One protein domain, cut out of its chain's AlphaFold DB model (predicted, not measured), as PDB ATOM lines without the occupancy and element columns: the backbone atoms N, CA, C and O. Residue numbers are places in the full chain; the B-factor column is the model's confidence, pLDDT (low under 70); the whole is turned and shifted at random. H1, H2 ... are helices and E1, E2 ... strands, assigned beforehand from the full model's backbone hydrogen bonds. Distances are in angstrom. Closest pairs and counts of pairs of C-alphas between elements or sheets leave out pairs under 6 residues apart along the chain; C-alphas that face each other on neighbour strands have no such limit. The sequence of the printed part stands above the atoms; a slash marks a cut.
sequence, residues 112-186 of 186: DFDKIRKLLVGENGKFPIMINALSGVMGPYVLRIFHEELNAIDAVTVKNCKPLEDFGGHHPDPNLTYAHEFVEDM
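What this domain is: This is residues 112 to 186 of the 186 residues of the protein "Hypothetical protein" of Rotaria sp. Silwood1 (UniProt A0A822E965). A two-stranded sheet, E1 and E2, lies in the middle with H2 packed on it; H1 sits toward one end, and a long loop at the other leads back to H3 near E1. The printed part has 75 residues, in the order H1, E1, H2, E2, H3, of mixed class, with 33 in named elements. It is elongated, 40 by 23 by 18 A, yet only just compact, close to loose, with a radius of gyration of the C-alphas of 13.4 A.

Where its parts are: H1, residues 113 to 121, begins at C-alpha 113 (-1.616, -29.222, -46.334) and spans 11.8 A. E1 is residues 129 to 132, H2 139 to 149, 14.3 A long, and E2 156 to 159. H3, residues 180 to 184, ends at C-alpha 184 (17.389, -15.742, -28.464).

How they stand to each other: E1 and E2 are parallel at 20 degrees, with N 157 and O 129 2.9 A apart, within hydrogen-bond range. E1, H2 and E2 form a strand-helix-strand unit, parallel neighbour strands joined through a helix, its crossover right-handed. The closest C-alphas of H2 and E2, Phe 146 and Val 156, are 6.9 A apart. H1 and H2 are near each other; H3 is apart from both. Every O i to N i+4 pair is within hydrogen-bond range in H1 and H3, and 6 of 7 in H2.

The domain as a whole: The printed part has no cut. The farthest C-alphas, Glu 123 and Asp 166, are 40.8 A apart. The link from E2 to H3, 20 residues, is long. No printed residue is under 70 in pLDDT.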
ATOM      1  N   ASP A 112       1.018 -30.992 -49.556       98.38
ATOM      2  CA  ASP A 112      -0.048 -31.687 -48.832       98.38
ATOM      3  C   ASP A 112      -0.321 -30.976 -47.493       98.38
ATOM      4  O   ASP A 112       0.318 -31.251 -46.471       98.38
ATOM      5  N   PHE A 113      -1.249 -30.017 -47.514       98.00
ATOM      6  CA  PHE A 113      -1.616 -29.222 -46.334       98.00
ATOM      7  C   PHE A 113      -2.184 -30.086 -45.201       98.00
ATOM      8  O   PHE A 113      -1.950 -29.779 -44.034       98.00
ATOM      9  N   ASP A 114      -2.856 -31.199 -45.508       96.38
ATOM     10  CA  ASP A 114      -3.385 -32.098 -44.482       96.38
ATOM     11  C   ASP A 114      -2.261 -32.780 -43.701       96.38
ATOM     12  O   ASP A 114      -2.343 -32.908 -42.477       96.38
ATOM     13  N   LYS A 115      -1.181 -33.194 -44.375       96.69
ATOM     14  CA  LYS A 115      -0.001 -33.741 -43.690       96.69
ATOM     15  C   LYS A 115       0.723 -32.696 -42.853       96.69
ATOM     16  O   LYS A 115       1.112 -33.008 -41.730       96.69
ATOM     17  N   ILE A 116       0.876 -31.472 -43.361       96.81
ATOM     18  CA  ILE A 116       1.500 -30.381 -42.595       96.81
ATOM     19  C   ILE A 116       0.655 -30.070 -41.355       96.81
ATOM     20  O   ILE A 116       1.185 -30.014 -40.247       96.81
ATOM     21  N   ARG A 117      -0.670 -29.970 -41.504       95.62
ATOM     22  CA  ARG A 117      -1.585 -29.775 -40.374       95.62
ATOM     23  C   ARG A 117      -1.473 -30.907 -39.354       95.62
ATOM     24  O   ARG A 117      -1.375 -30.638 -38.163       95.62
ATOM     25  N   LYS A 118      -1.454 -32.169 -39.801       95.12
ATOM     26  CA  LYS A 118      -1.284 -33.334 -38.913       95.12
ATOM     27  C   LYS A 118       0.043 -33.312 -38.154       95.12
ATOM     28  O   LYS A 118       0.072 -33.764 -37.017       95.12
ATOM     29  N   LEU A 119       1.118 -32.801 -38.753       95.31
ATOM     30  CA  LEU A 119       2.390 -32.619 -38.055       95.31
ATOM     31  C   LEU A 119       2.286 -31.543 -36.967       95.31
ATOM     32  O   LEU A 119       2.749 -31.759 -35.855       95.31
ATOM     33  N   LEU A 120       1.689 -30.392 -37.287       95.75
ATOM     34  CA  LEU A 120       1.662 -29.240 -36.383       95.75
ATOM     35  C   LEU A 120       0.675 -29.413 -35.222       95.75
ATOM     36  O   LEU A 120       0.997 -29.048 -34.094       95.75
ATOM     37  N   VAL A 121      -0.517 -29.952 -35.493       93.00
ATOM     38  CA  VAL A 121      -1.648 -29.994 -34.543       93.00
ATOM     39  C   VAL A 121      -2.402 -31.332 -34.540       93.00
ATOM     40  O   VAL A 121      -3.573 -31.389 -34.169       93.00
ATOM     41  N   GLY A 122      -1.776 -32.416 -35.002       85.12
ATOM     42  CA  GLY A 122      -2.406 -33.737 -35.042       85.12
ATOM     43  C   GLY A 122      -2.536 -34.423 -33.680       85.12
ATOM     44  O   GLY A 122      -2.110 -33.924 -32.641       85.12
ATOM     45  N   GLU A 123      -3.101 -35.631 -33.701       82.75
ATOM     46  CA  GLU A 123      -3.420 -36.423 -32.500       82.75
ATOM     47  C   GLU A 123      -2.188 -36.805 -31.662       82.75
ATOM     48  O   GLU A 123      -2.306 -37.039 -30.462       82.75
ATOM     49  N   ASN A 124      -0.999 -36.814 -32.270       79.31
ATOM     50  CA  ASN A 124       0.262 -37.152 -31.603       79.31
ATOM     51  C   ASN A 124       0.853 -35.995 -30.772       79.31
ATOM     52  O   ASN A 124       1.948 -36.135 -30.228       79.31
ATOM     53  N   GLY A 125       0.151 -34.864 -30.673       74.19
ATOM     54  CA  GLY A 125       0.608 -33.668 -29.973       74.19
ATOM     55  C   GLY A 125       1.051 -32.552 -30.919       74.19
ATOM     56  O   GLY A 125       1.096 -32.713 -32.137       74.19
ATOM     57  N   LYS A 126       1.348 -31.387 -30.335       86.00
ATOM     58  CA  LYS A 126       1.747 -30.182 -31.071       86.00
ATOM     59  C   LYS A 126       3.235 -30.250 -31.419       86.00
ATOM     60  O   LYS A 126       4.044 -30.542 -30.540       86.00
ATOM     61  N   PHE A 127       3.594 -29.930 -32.661       93.62
ATOM     62  CA  PHE A 127       4.984 -29.665 -33.047       93.62
ATOM     63  C   PHE A 127       5.199 -28.146 -33.089       93.62
ATOM     64  O   PHE A 127       4.798 -27.514 -34.072       93.62
ATOM     65  N   PRO A 128       5.747 -27.538 -32.019       92.81
ATOM     66  CA  PRO A 128       5.838 -26.091 -31.926       92.81
ATOM     67  C   PRO A 128       6.853 -25.549 -32.932       92.81
ATOM     68  O   PRO A 128       7.976 -26.044 -33.026       92.81
ATOM     69  N   ILE A 129       6.467 -24.500 -33.652       95.25
ATOM     70  CA  ILE A 129       7.367 -23.720 -34.499       95.25
ATOM     71  C   ILE A 129       7.178 -22.230 -34.227       95.25
ATOM     72  O   ILE A 129       6.092 -21.779 -33.856       95.25
ATOM     73  N   MET A 130       8.239 -21.457 -34.447       95.81
ATOM     74  CA  MET A 130       8.188 -20.001 -34.413       95.81
ATOM     75  C   MET A 130       8.506 -19.441 -35.796       95.81
ATOM     76  O   MET A 130       9.449 -19.884 -36.449       95.81
ATOM     77  N   ILE A 131       7.715 -18.470 -36.247       96.88
ATOM     78  CA  ILE A 131       7.904 -17.798 -37.533       96.88
ATOM     79  C   ILE A 131       7.936 -16.292 -37.300       96.88
ATOM     80  O   ILE A 131       6.969 -15.708 -36.811       96.88
ATOM     81  N   ASN A 132       9.035 -15.656 -37.693       96.19
ATOM     82  CA  ASN A 132       9.191 -14.209 -37.639       96.19
ATOM     83  C   ASN A 132       9.181 -13.626 -39.056       96.19
ATOM     84  O   ASN A 132       9.993 -14.012 -39.893       96.19
ATOM     85  N   ALA A 133       8.256 -12.706 -39.330       96.75
ATOM     86  CA  ALA A 133       8.147 -12.048 -40.633       96.75
ATOM     87  C   ALA A 133       8.875 -10.692 -40.701       96.75
ATOM     88  O   ALA A 133       8.774 -10.014 -41.723       96.75
ATOM     89  N   LEU A 134       9.588 -10.303 -39.633       96.00
ATOM     90  CA  LEU A 134      10.406  -9.084 -39.533       96.00
ATOM     91  C   LEU A 134       9.652  -7.805 -39.937       96.00
ATOM     92  O   LEU A 134      10.195  -6.935 -40.608       96.00
ATOM     93  N   SER A 135       8.364  -7.728 -39.592       97.19
ATOM     94  CA  SER A 135       7.453  -6.629 -39.948       97.19
ATOM     95  C   SER A 135       7.389  -6.371 -41.456       97.19
ATOM     96  O   SER A 135       7.051  -5.276 -41.903       97.19
ATOM     97  N   GLY A 136       7.731  -7.380 -42.256       96.81
ATOM     98  CA  GLY A 136       7.776  -7.322 -43.703       96.81
ATOM     99  C   GLY A 136       6.522  -7.884 -44.362       96.81
ATOM    100  O   GLY A 136       5.556  -8.320 -43.731       96.81
ATOM    101  N   VAL A 137       6.561  -7.922 -45.693       97.75
ATOM    102  CA  VAL A 137       5.419  -8.304 -46.538       97.75
ATOM    103  C   VAL A 137       4.931  -9.742 -46.325       97.75
ATOM    104  O   VAL A 137       3.809 -10.056 -46.705       97.75
ATOM    105  N   MET A 138       5.744 -10.621 -45.730       97.88
ATOM    106  CA  MET A 138       5.385 -12.028 -45.509       97.88
ATOM    107  C   MET A 138       4.385 -12.236 -44.369       97.88
ATOM    108  O   MET A 138       3.756 -13.287 -44.321       97.88
ATOM    109  N   GLY A 139       4.187 -11.250 -43.493       98.31
ATOM    110  CA  GLY A 139       3.315 -11.374 -42.325       98.31
ATOM    111  C   GLY A 139       1.892 -11.874 -42.631       98.31
ATOM    112  O   GLY A 139       1.506 -12.923 -42.114       98.31
ATOM    113  N   PRO A 140       1.136 -11.228 -43.542       98.56
ATOM    114  CA  PRO A 140      -0.193 -11.696 -43.945       98.56
ATOM    115  C   PRO A 140      -0.199 -13.108 -44.547       98.56
ATOM    116  O   PRO A 140      -1.150 -13.857 -44.349       98.56
ATOM    117  N   TYR A 141       0.872 -13.507 -45.241       98.69
ATOM    118  CA  TYR A 141       1.000 -14.859 -45.798       98.69
ATOM    119  C   TYR A 141       1.202 -15.896 -44.696       98.69
ATOM    120  O   TYR A 141       0.617 -16.972 -44.766       98.69
ATOM    121  N   VAL A 142       2.011 -15.578 -43.681       98.31
ATOM    122  CA  VAL A 142       2.225 -16.453 -42.521       98.31
ATOM    123  C   VAL A 142       0.910 -16.665 -41.778       98.31
ATOM    124  O   VAL A 142       0.539 -17.809 -41.532       98.31
ATOM    125  N   LEU A 143       0.181 -15.587 -41.483       98.38
ATOM    126  CA  LEU A 143      -1.111 -15.670 -40.801       98.38
ATOM    127  C   LEU A 143      -2.117 -16.486 -41.620       98.38
ATOM    128  O   LEU A 143      -2.664 -17.467 -41.119       98.38
ATOM    129  N   ARG A 144      -2.280 -16.171 -42.910       98.50
ATOM    130  CA  ARG A 144      -3.211 -16.902 -43.772       98.50
ATOM    131  C   ARG A 144      -2.846 -18.382 -43.888       98.50
ATOM    132  O   ARG A 144      -3.704 -19.235 -43.721       98.50
ATOM    133  N   ILE A 145      -1.583 -18.723 -44.144       98.50
ATOM    134  CA  ILE A 145      -1.180 -20.123 -44.344       98.50
ATOM    135  C   ILE A 145      -1.219 -20.906 -43.030       98.50
ATOM    136  O   ILE A 145      -1.810 -21.980 -42.972       98.50
ATOM    137  N   PHE A 146      -0.580 -20.409 -41.972       98.00
ATOM    138  CA  PHE A 146      -0.382 -21.198 -40.757       98.00
ATOM    139  C   PHE A 146      -1.549 -21.101 -39.778       98.00
ATOM    140  O   PHE A 146      -1.918 -22.112 -39.182       98.00
ATOM    141  N   HIS A 147      -2.142 -19.921 -39.597       96.75
ATOM    142  CA  HIS A 147      -3.253 -19.766 -38.656       96.75
ATOM    143  C   HIS A 147      -4.586 -20.145 -39.287       96.75
ATOM    144  O   HIS A 147      -5.321 -20.908 -38.672       96.75
ATOM    145  N   GLU A 148      -4.883 -19.680 -40.499       97.50
ATOM    146  CA  GLU A 148      -6.193 -19.929 -41.117       97.50
ATOM    147  C   GLU A 148      -6.231 -21.271 -41.862       97.50
ATOM    148  O   GLU A 148      -7.043 -22.136 -41.544       97.50
ATOM    149  N   GLU A 149      -5.332 -21.490 -42.824       97.94
ATOM    150  CA  GLU A 149      -5.411 -22.658 -43.713       97.94
ATOM    151  C   GLU A 149      -4.962 -23.963 -43.043       97.94
ATOM    152  O   GLU A 149      -5.567 -25.020 -43.237       97.94
ATOM    153  N   LEU A 150      -3.901 -23.904 -42.235       96.94
ATOM    154  CA  LEU A 150      -3.400 -25.051 -41.477       96.94
ATOM    155  C   LEU A 150      -4.033 -25.171 -40.085       96.94
ATOM    156  O   LEU A 150      -3.790 -26.169 -39.414       96.94
ATOM    157  N   ASN A 151      -4.848 -24.200 -39.651       95.81
ATOM    158  CA  ASN A 151      -5.473 -24.167 -38.323       95.81
ATOM    159  C   ASN A 151      -4.476 -24.436 -37.175       95.81
ATOM    160  O   ASN A 151      -4.747 -25.211 -36.256       95.81
ATOM    161  N   ALA A 152      -3.281 -23.846 -37.264       95.81
ATOM    162  CA  ALA A 152      -2.148 -24.164 -36.400       95.81
ATOM    163  C   ALA A 152      -1.778 -23.028 -35.434       95.81
ATOM    164  O   ALA A 152      -0.635 -22.951 -34.992       95.81
ATOM    165  N   ILE A 153      -2.730 -22.159 -35.071       94.62
ATOM    166  CA  ILE A 153      -2.494 -21.011 -34.170       94.62
ATOM    167  C   ILE A 153      -1.820 -21.409 -32.849       94.62
ATOM    168  O   ILE A 153      -0.932 -20.726 -32.353       94.62
ATOM    169  N   ASP A 154      -2.192 -22.574 -32.335       91.56
ATOM    170  CA  ASP A 154      -1.715 -23.134 -31.078       91.56
ATOM    171  C   ASP A 154      -0.305 -23.742 -31.136       91.56
ATOM    172  O   ASP A 154       0.293 -24.007 -30.092       91.56
ATOM    173  N   ALA A 155       0.178 -24.062 -32.338       94.44
ATOM    174  CA  ALA A 155       1.484 -24.674 -32.572       94.44
ATOM    175  C   ALA A 155       2.464 -23.703 -33.245       94.44
ATOM    176  O   ALA A 155       3.667 -23.950 -33.239       94.44
ATOM    177  N   VAL A 156       1.967 -22.608 -33.823       95.81
ATOM    178  CA  VAL A 156       2.760 -21.647 -34.590       95.81
ATOM    179  C   VAL A 156       2.755 -20.298 -33.891       95.81
ATOM    180  O   VAL A 156       1.843 -19.483 -34.063       95.81
ATOM    181  N   THR A 157       3.828 -20.036 -33.150       96.06
ATOM    182  CA  THR A 157       4.104 -18.709 -32.604       96.06
ATOM    183  C   THR A 157       4.543 -17.793 -33.741       96.06
ATOM    184  O   THR A 157       5.537 -18.055 -34.417       96.06
ATOM    185  N   VAL A 158       3.816 -16.699 -33.956       96.25
ATOM    186  CA  VAL A 158       4.136 -15.710 -34.994       96.25
ATOM    187  C   VAL A 158       4.704 -14.438 -34.372       96.25
ATOM    188  O   VAL A 158       4.186 -13.934 -33.377       96.25
ATOM    189  N   LYS A 159       5.767 -13.902 -34.969       95.75
ATOM    190  CA  LYS A 159       6.424 -12.654 -34.561       95.75
ATOM    191  C   LYS A 159       6.438 -11.678 -35.731       95.75
ATOM    192  O   LYS A 159       6.598 -12.081 -36.885       95.75
ATOM    193  N   ASN A 160       6.233 -10.397 -35.426       96.12
ATOM    194  CA  ASN A 160       6.352  -9.284 -36.372       96.12
ATOM    195  C   ASN A 160       5.616  -9.526 -37.709       96.12
ATOM    196  O   ASN A 160       6.149  -9.286 -38.785       96.12
ATOM    197  N   CYS A 161       4.387 -10.057 -37.652       97.38
ATOM    198  CA  CYS A 161       3.587 -10.398 -38.839       97.38
ATOM    199  C   CYS A 161       2.666  -9.269 -39.327       97.38
ATOM    200  O   CYS A 161       1.889  -9.465 -40.259       97.38
ATOM    201  N   LYS A 162       2.751  -8.080 -38.729       97.88
ATOM    202  CA  LYS A 162       2.114  -6.873 -39.259       97.88
ATOM    203  C   LYS A 162       3.143  -6.127 -40.116       97.88
ATOM    204  O   LYS A 162       4.159  -5.727 -39.558       97.88
ATOM    205  N   PRO A 163       2.905  -5.925 -41.426       97.69
ATOM    206  CA  PRO A 163       3.790  -5.108 -42.244       97.69
ATOM    207  C   PRO A 163       3.867  -3.672 -41.713       97.69
ATOM    208  O   PRO A 163       2.829  -3.078 -41.409       97.69
ATOM    209  N   LEU A 164       5.077  -3.125 -41.621       97.44
ATOM    210  CA  LEU A 164       5.349  -1.734 -41.245       97.44
ATOM    211  C   LEU A 164       6.241  -1.085 -42.310       97.44
ATOM    212  O   LEU A 164       7.080  -1.759 -42.904       97.44
ATOM    213  N   GLU A 165       6.062   0.215 -42.551       95.94
ATOM    214  CA  GLU A 165       6.789   0.961 -43.598       95.94
ATOM    215  C   GLU A 165       8.308   1.003 -43.364       95.94
ATOM    216  O   GLU A 165       9.089   1.043 -44.313       95.94
ATOM    217  N   ASP A 166       8.718   0.957 -42.099       95.69
ATOM    218  CA  ASP A 166      10.101   0.986 -41.624       95.69
ATOM    219  C   ASP A 166      10.559  -0.359 -41.034       95.69
ATOM    220  O   ASP A 166      11.592  -0.428 -40.372       95.69
ATOM    221  N   PHE A 167       9.767  -1.423 -41.215       95.88
ATOM    222  CA  PHE A 167       9.992  -2.739 -40.607       95.88
ATOM    223  C   PHE A 167      10.105  -2.714 -39.068       95.88
ATOM    224  O   PHE A 167      10.685  -3.617 -38.463       95.88
ATOM    225  N   GLY A 168       9.526  -1.702 -38.410       93.88
ATOM    226  CA  GLY A 168       9.660  -1.493 -36.967       93.88
ATOM    227  C   GLY A 168      11.014  -0.911 -36.556       93.88
ATOM    228  O   GLY A 168      11.420  -1.086 -35.413       93.88
ATOM    229  N   GLY A 169      11.733  -0.266 -37.480       92.19
ATOM    230  CA  GLY A 169      13.068   0.294 -37.251       92.19
ATOM    231  C   GLY A 169      14.202  -0.732 -37.337       92.19
ATOM    232  O   GLY A 169      15.348  -0.405 -37.030       92.19
ATOM    233  N   HIS A 170      13.903  -1.964 -37.756       90.75
ATOM    234  CA  HIS A 170      14.870  -3.052 -37.870       90.75
ATOM    235  C   HIS A 170      15.279  -3.311 -39.322       90.75
ATOM    236  O   HIS A 170      14.599  -2.929 -40.273       90.75
ATOM    237  N   HIS A 171      16.399  -4.009 -39.496       92.00
ATOM    238  CA  HIS A 171      16.867  -4.437 -40.807       92.00
ATOM    239  C   HIS A 171      16.188  -5.768 -41.195       92.00
ATOM    240  O   HIS A 171      16.375  -6.763 -40.488       92.00
ATOM    241  N   PRO A 172      15.418  -5.845 -42.297       93.25
ATOM    242  CA  PRO A 172      14.621  -7.025 -42.650       93.25
ATOM    243  C   PRO A 172      15.451  -8.100 -43.380       93.25
ATOM    244  O   PRO A 172      15.033  -8.638 -44.407       93.25
ATOM    245  N   ASP A 173      16.639  -8.417 -42.860       93.69
ATOM    246  CA  ASP A 173      17.542  -9.428 -43.421       93.69
ATOM    247  C   ASP A 173      17.705 -10.609 -42.447       93.69
ATOM    248  O   ASP A 173      18.252 -10.433 -41.357       93.69
ATOM    249  N   PRO A 174      17.214 -11.816 -42.780       92.31
ATOM    250  CA  PRO A 174      17.211 -12.948 -41.860       92.31
ATOM    251  C   PRO A 174      18.599 -13.599 -41.759       92.31
ATOM    252  O   PRO A 174      18.881 -14.623 -42.383       92.31
ATOM    253  N   ASN A 175      19.470 -13.021 -40.934       92.44
ATOM    254  CA  ASN A 175      20.780 -13.573 -40.595       92.44
ATOM    255  C   ASN A 175      21.075 -13.432 -39.088       92.44
ATOM    256  O   ASN A 175      20.358 -12.741 -38.370       92.44
ATOM    257  N   LEU A 176      22.139 -14.079 -38.598       90.44
ATOM    258  CA  LEU A 176      22.480 -14.100 -37.165       90.44
ATOM    259  C   LEU A 176      22.794 -12.714 -36.572       90.44
ATOM    260  O   LEU A 176      22.798 -12.564 -35.355       90.44
ATOM    261  N   THR A 177      23.074 -11.713 -37.407       89.00
ATOM    262  CA  THR A 177      23.325 -10.339 -36.968       89.00
ATOM    263  C   THR A 177      22.019  -9.584 -36.751       89.00
ATOM    264  O   THR A 177      21.826  -9.001 -35.689       89.00
ATOM    265  N   TYR A 178      21.111  -9.596 -37.730       86.56
ATOM    266  CA  TYR A 178      19.890  -8.782 -37.676       86.56
ATOM    267  C   TYR A 178      18.686  -9.507 -37.069       86.56
ATOM    268  O   TYR A 178      17.799  -8.860 -36.523       86.56
ATOM    269  N   ALA A 179      18.665 -10.839 -37.106       87.81
ATOM    270  CA  ALA A 179      17.632 -11.665 -36.486       87.81
ATOM    271  C   ALA A 179      18.075 -12.225 -35.122       87.81
ATOM    272  O   ALA A 179      17.609 -13.286 -34.714       87.81
ATOM    273  N   HIS A 180      18.976 -11.535 -34.415       85.56
ATOM    274  CA  HIS A 180      19.505 -11.979 -33.121       85.56
ATOM    275  C   HIS A 180      18.399 -12.237 -32.090       85.56
ATOM    276  O   HIS A 180      18.368 -13.306 -31.492       85.56
ATOM    277  N   GLU A 181      17.442 -11.312 -31.960       81.81
ATOM    278  CA  GLU A 181      16.298 -11.468 -31.046       81.81
ATOM    279  C   GLU A 181      15.498 -12.741 -31.343       81.81
ATOM    280  O   GLU A 181      15.032 -13.419 -30.436       81.81
ATOM    281  N   PHE A 182      15.371 -13.107 -32.622       88.00
ATOM    282  CA  PHE A 182      14.684 -14.336 -33.008       88.00
ATOM    283  C   PHE A 182      15.468 -15.589 -32.603       88.00
ATOM    284  O   PHE A 182      14.855 -16.584 -32.242       88.00
ATOM    285  N   VAL A 183      16.802 -15.546 -32.647       86.88
ATOM    286  CA  VAL A 183      17.655 -16.657 -32.197       86.88
ATOM    287  C   VAL A 183      17.607 -16.810 -30.676       86.88
ATOM    288  O   VAL A 183      17.620 -17.935 -30.194       86.88
ATOM    289  N   GLU A 184      17.537 -15.709 -29.926       87.62
ATOM    290  CA  GLU A 184      17.389 -15.742 -28.464       87.62
ATOM    291  C   GLU A 184      16.002 -16.223 -28.009       87.62
ATOM    292  O   GLU A 184      15.881 -16.815 -26.939       87.62
ATOM    293  N   ASP A 185      14.968 -15.981 -28.820       83.75
ATOM    294  CA  ASP A 185      13.589 -16.415 -28.575       83.75
ATOM    295  C   ASP A 185      13.353 -17.927 -28.840       83.75
ATOM    296  O   ASP A 185      12.287 -18.438 -28.470       83.75
ATOM    297  N   MET A 186      14.286 -18.627 -29.507       76.00
ATOM    298  CA  MET A 186      14.199 -20.059 -29.868       76.00
ATOM    299  C   MET A 186      14.756 -20.991 -28.788       76.00
ATOM    300  O   MET A 186      14.096 -22.030 -28.548       76.00
TER     301      MET A 186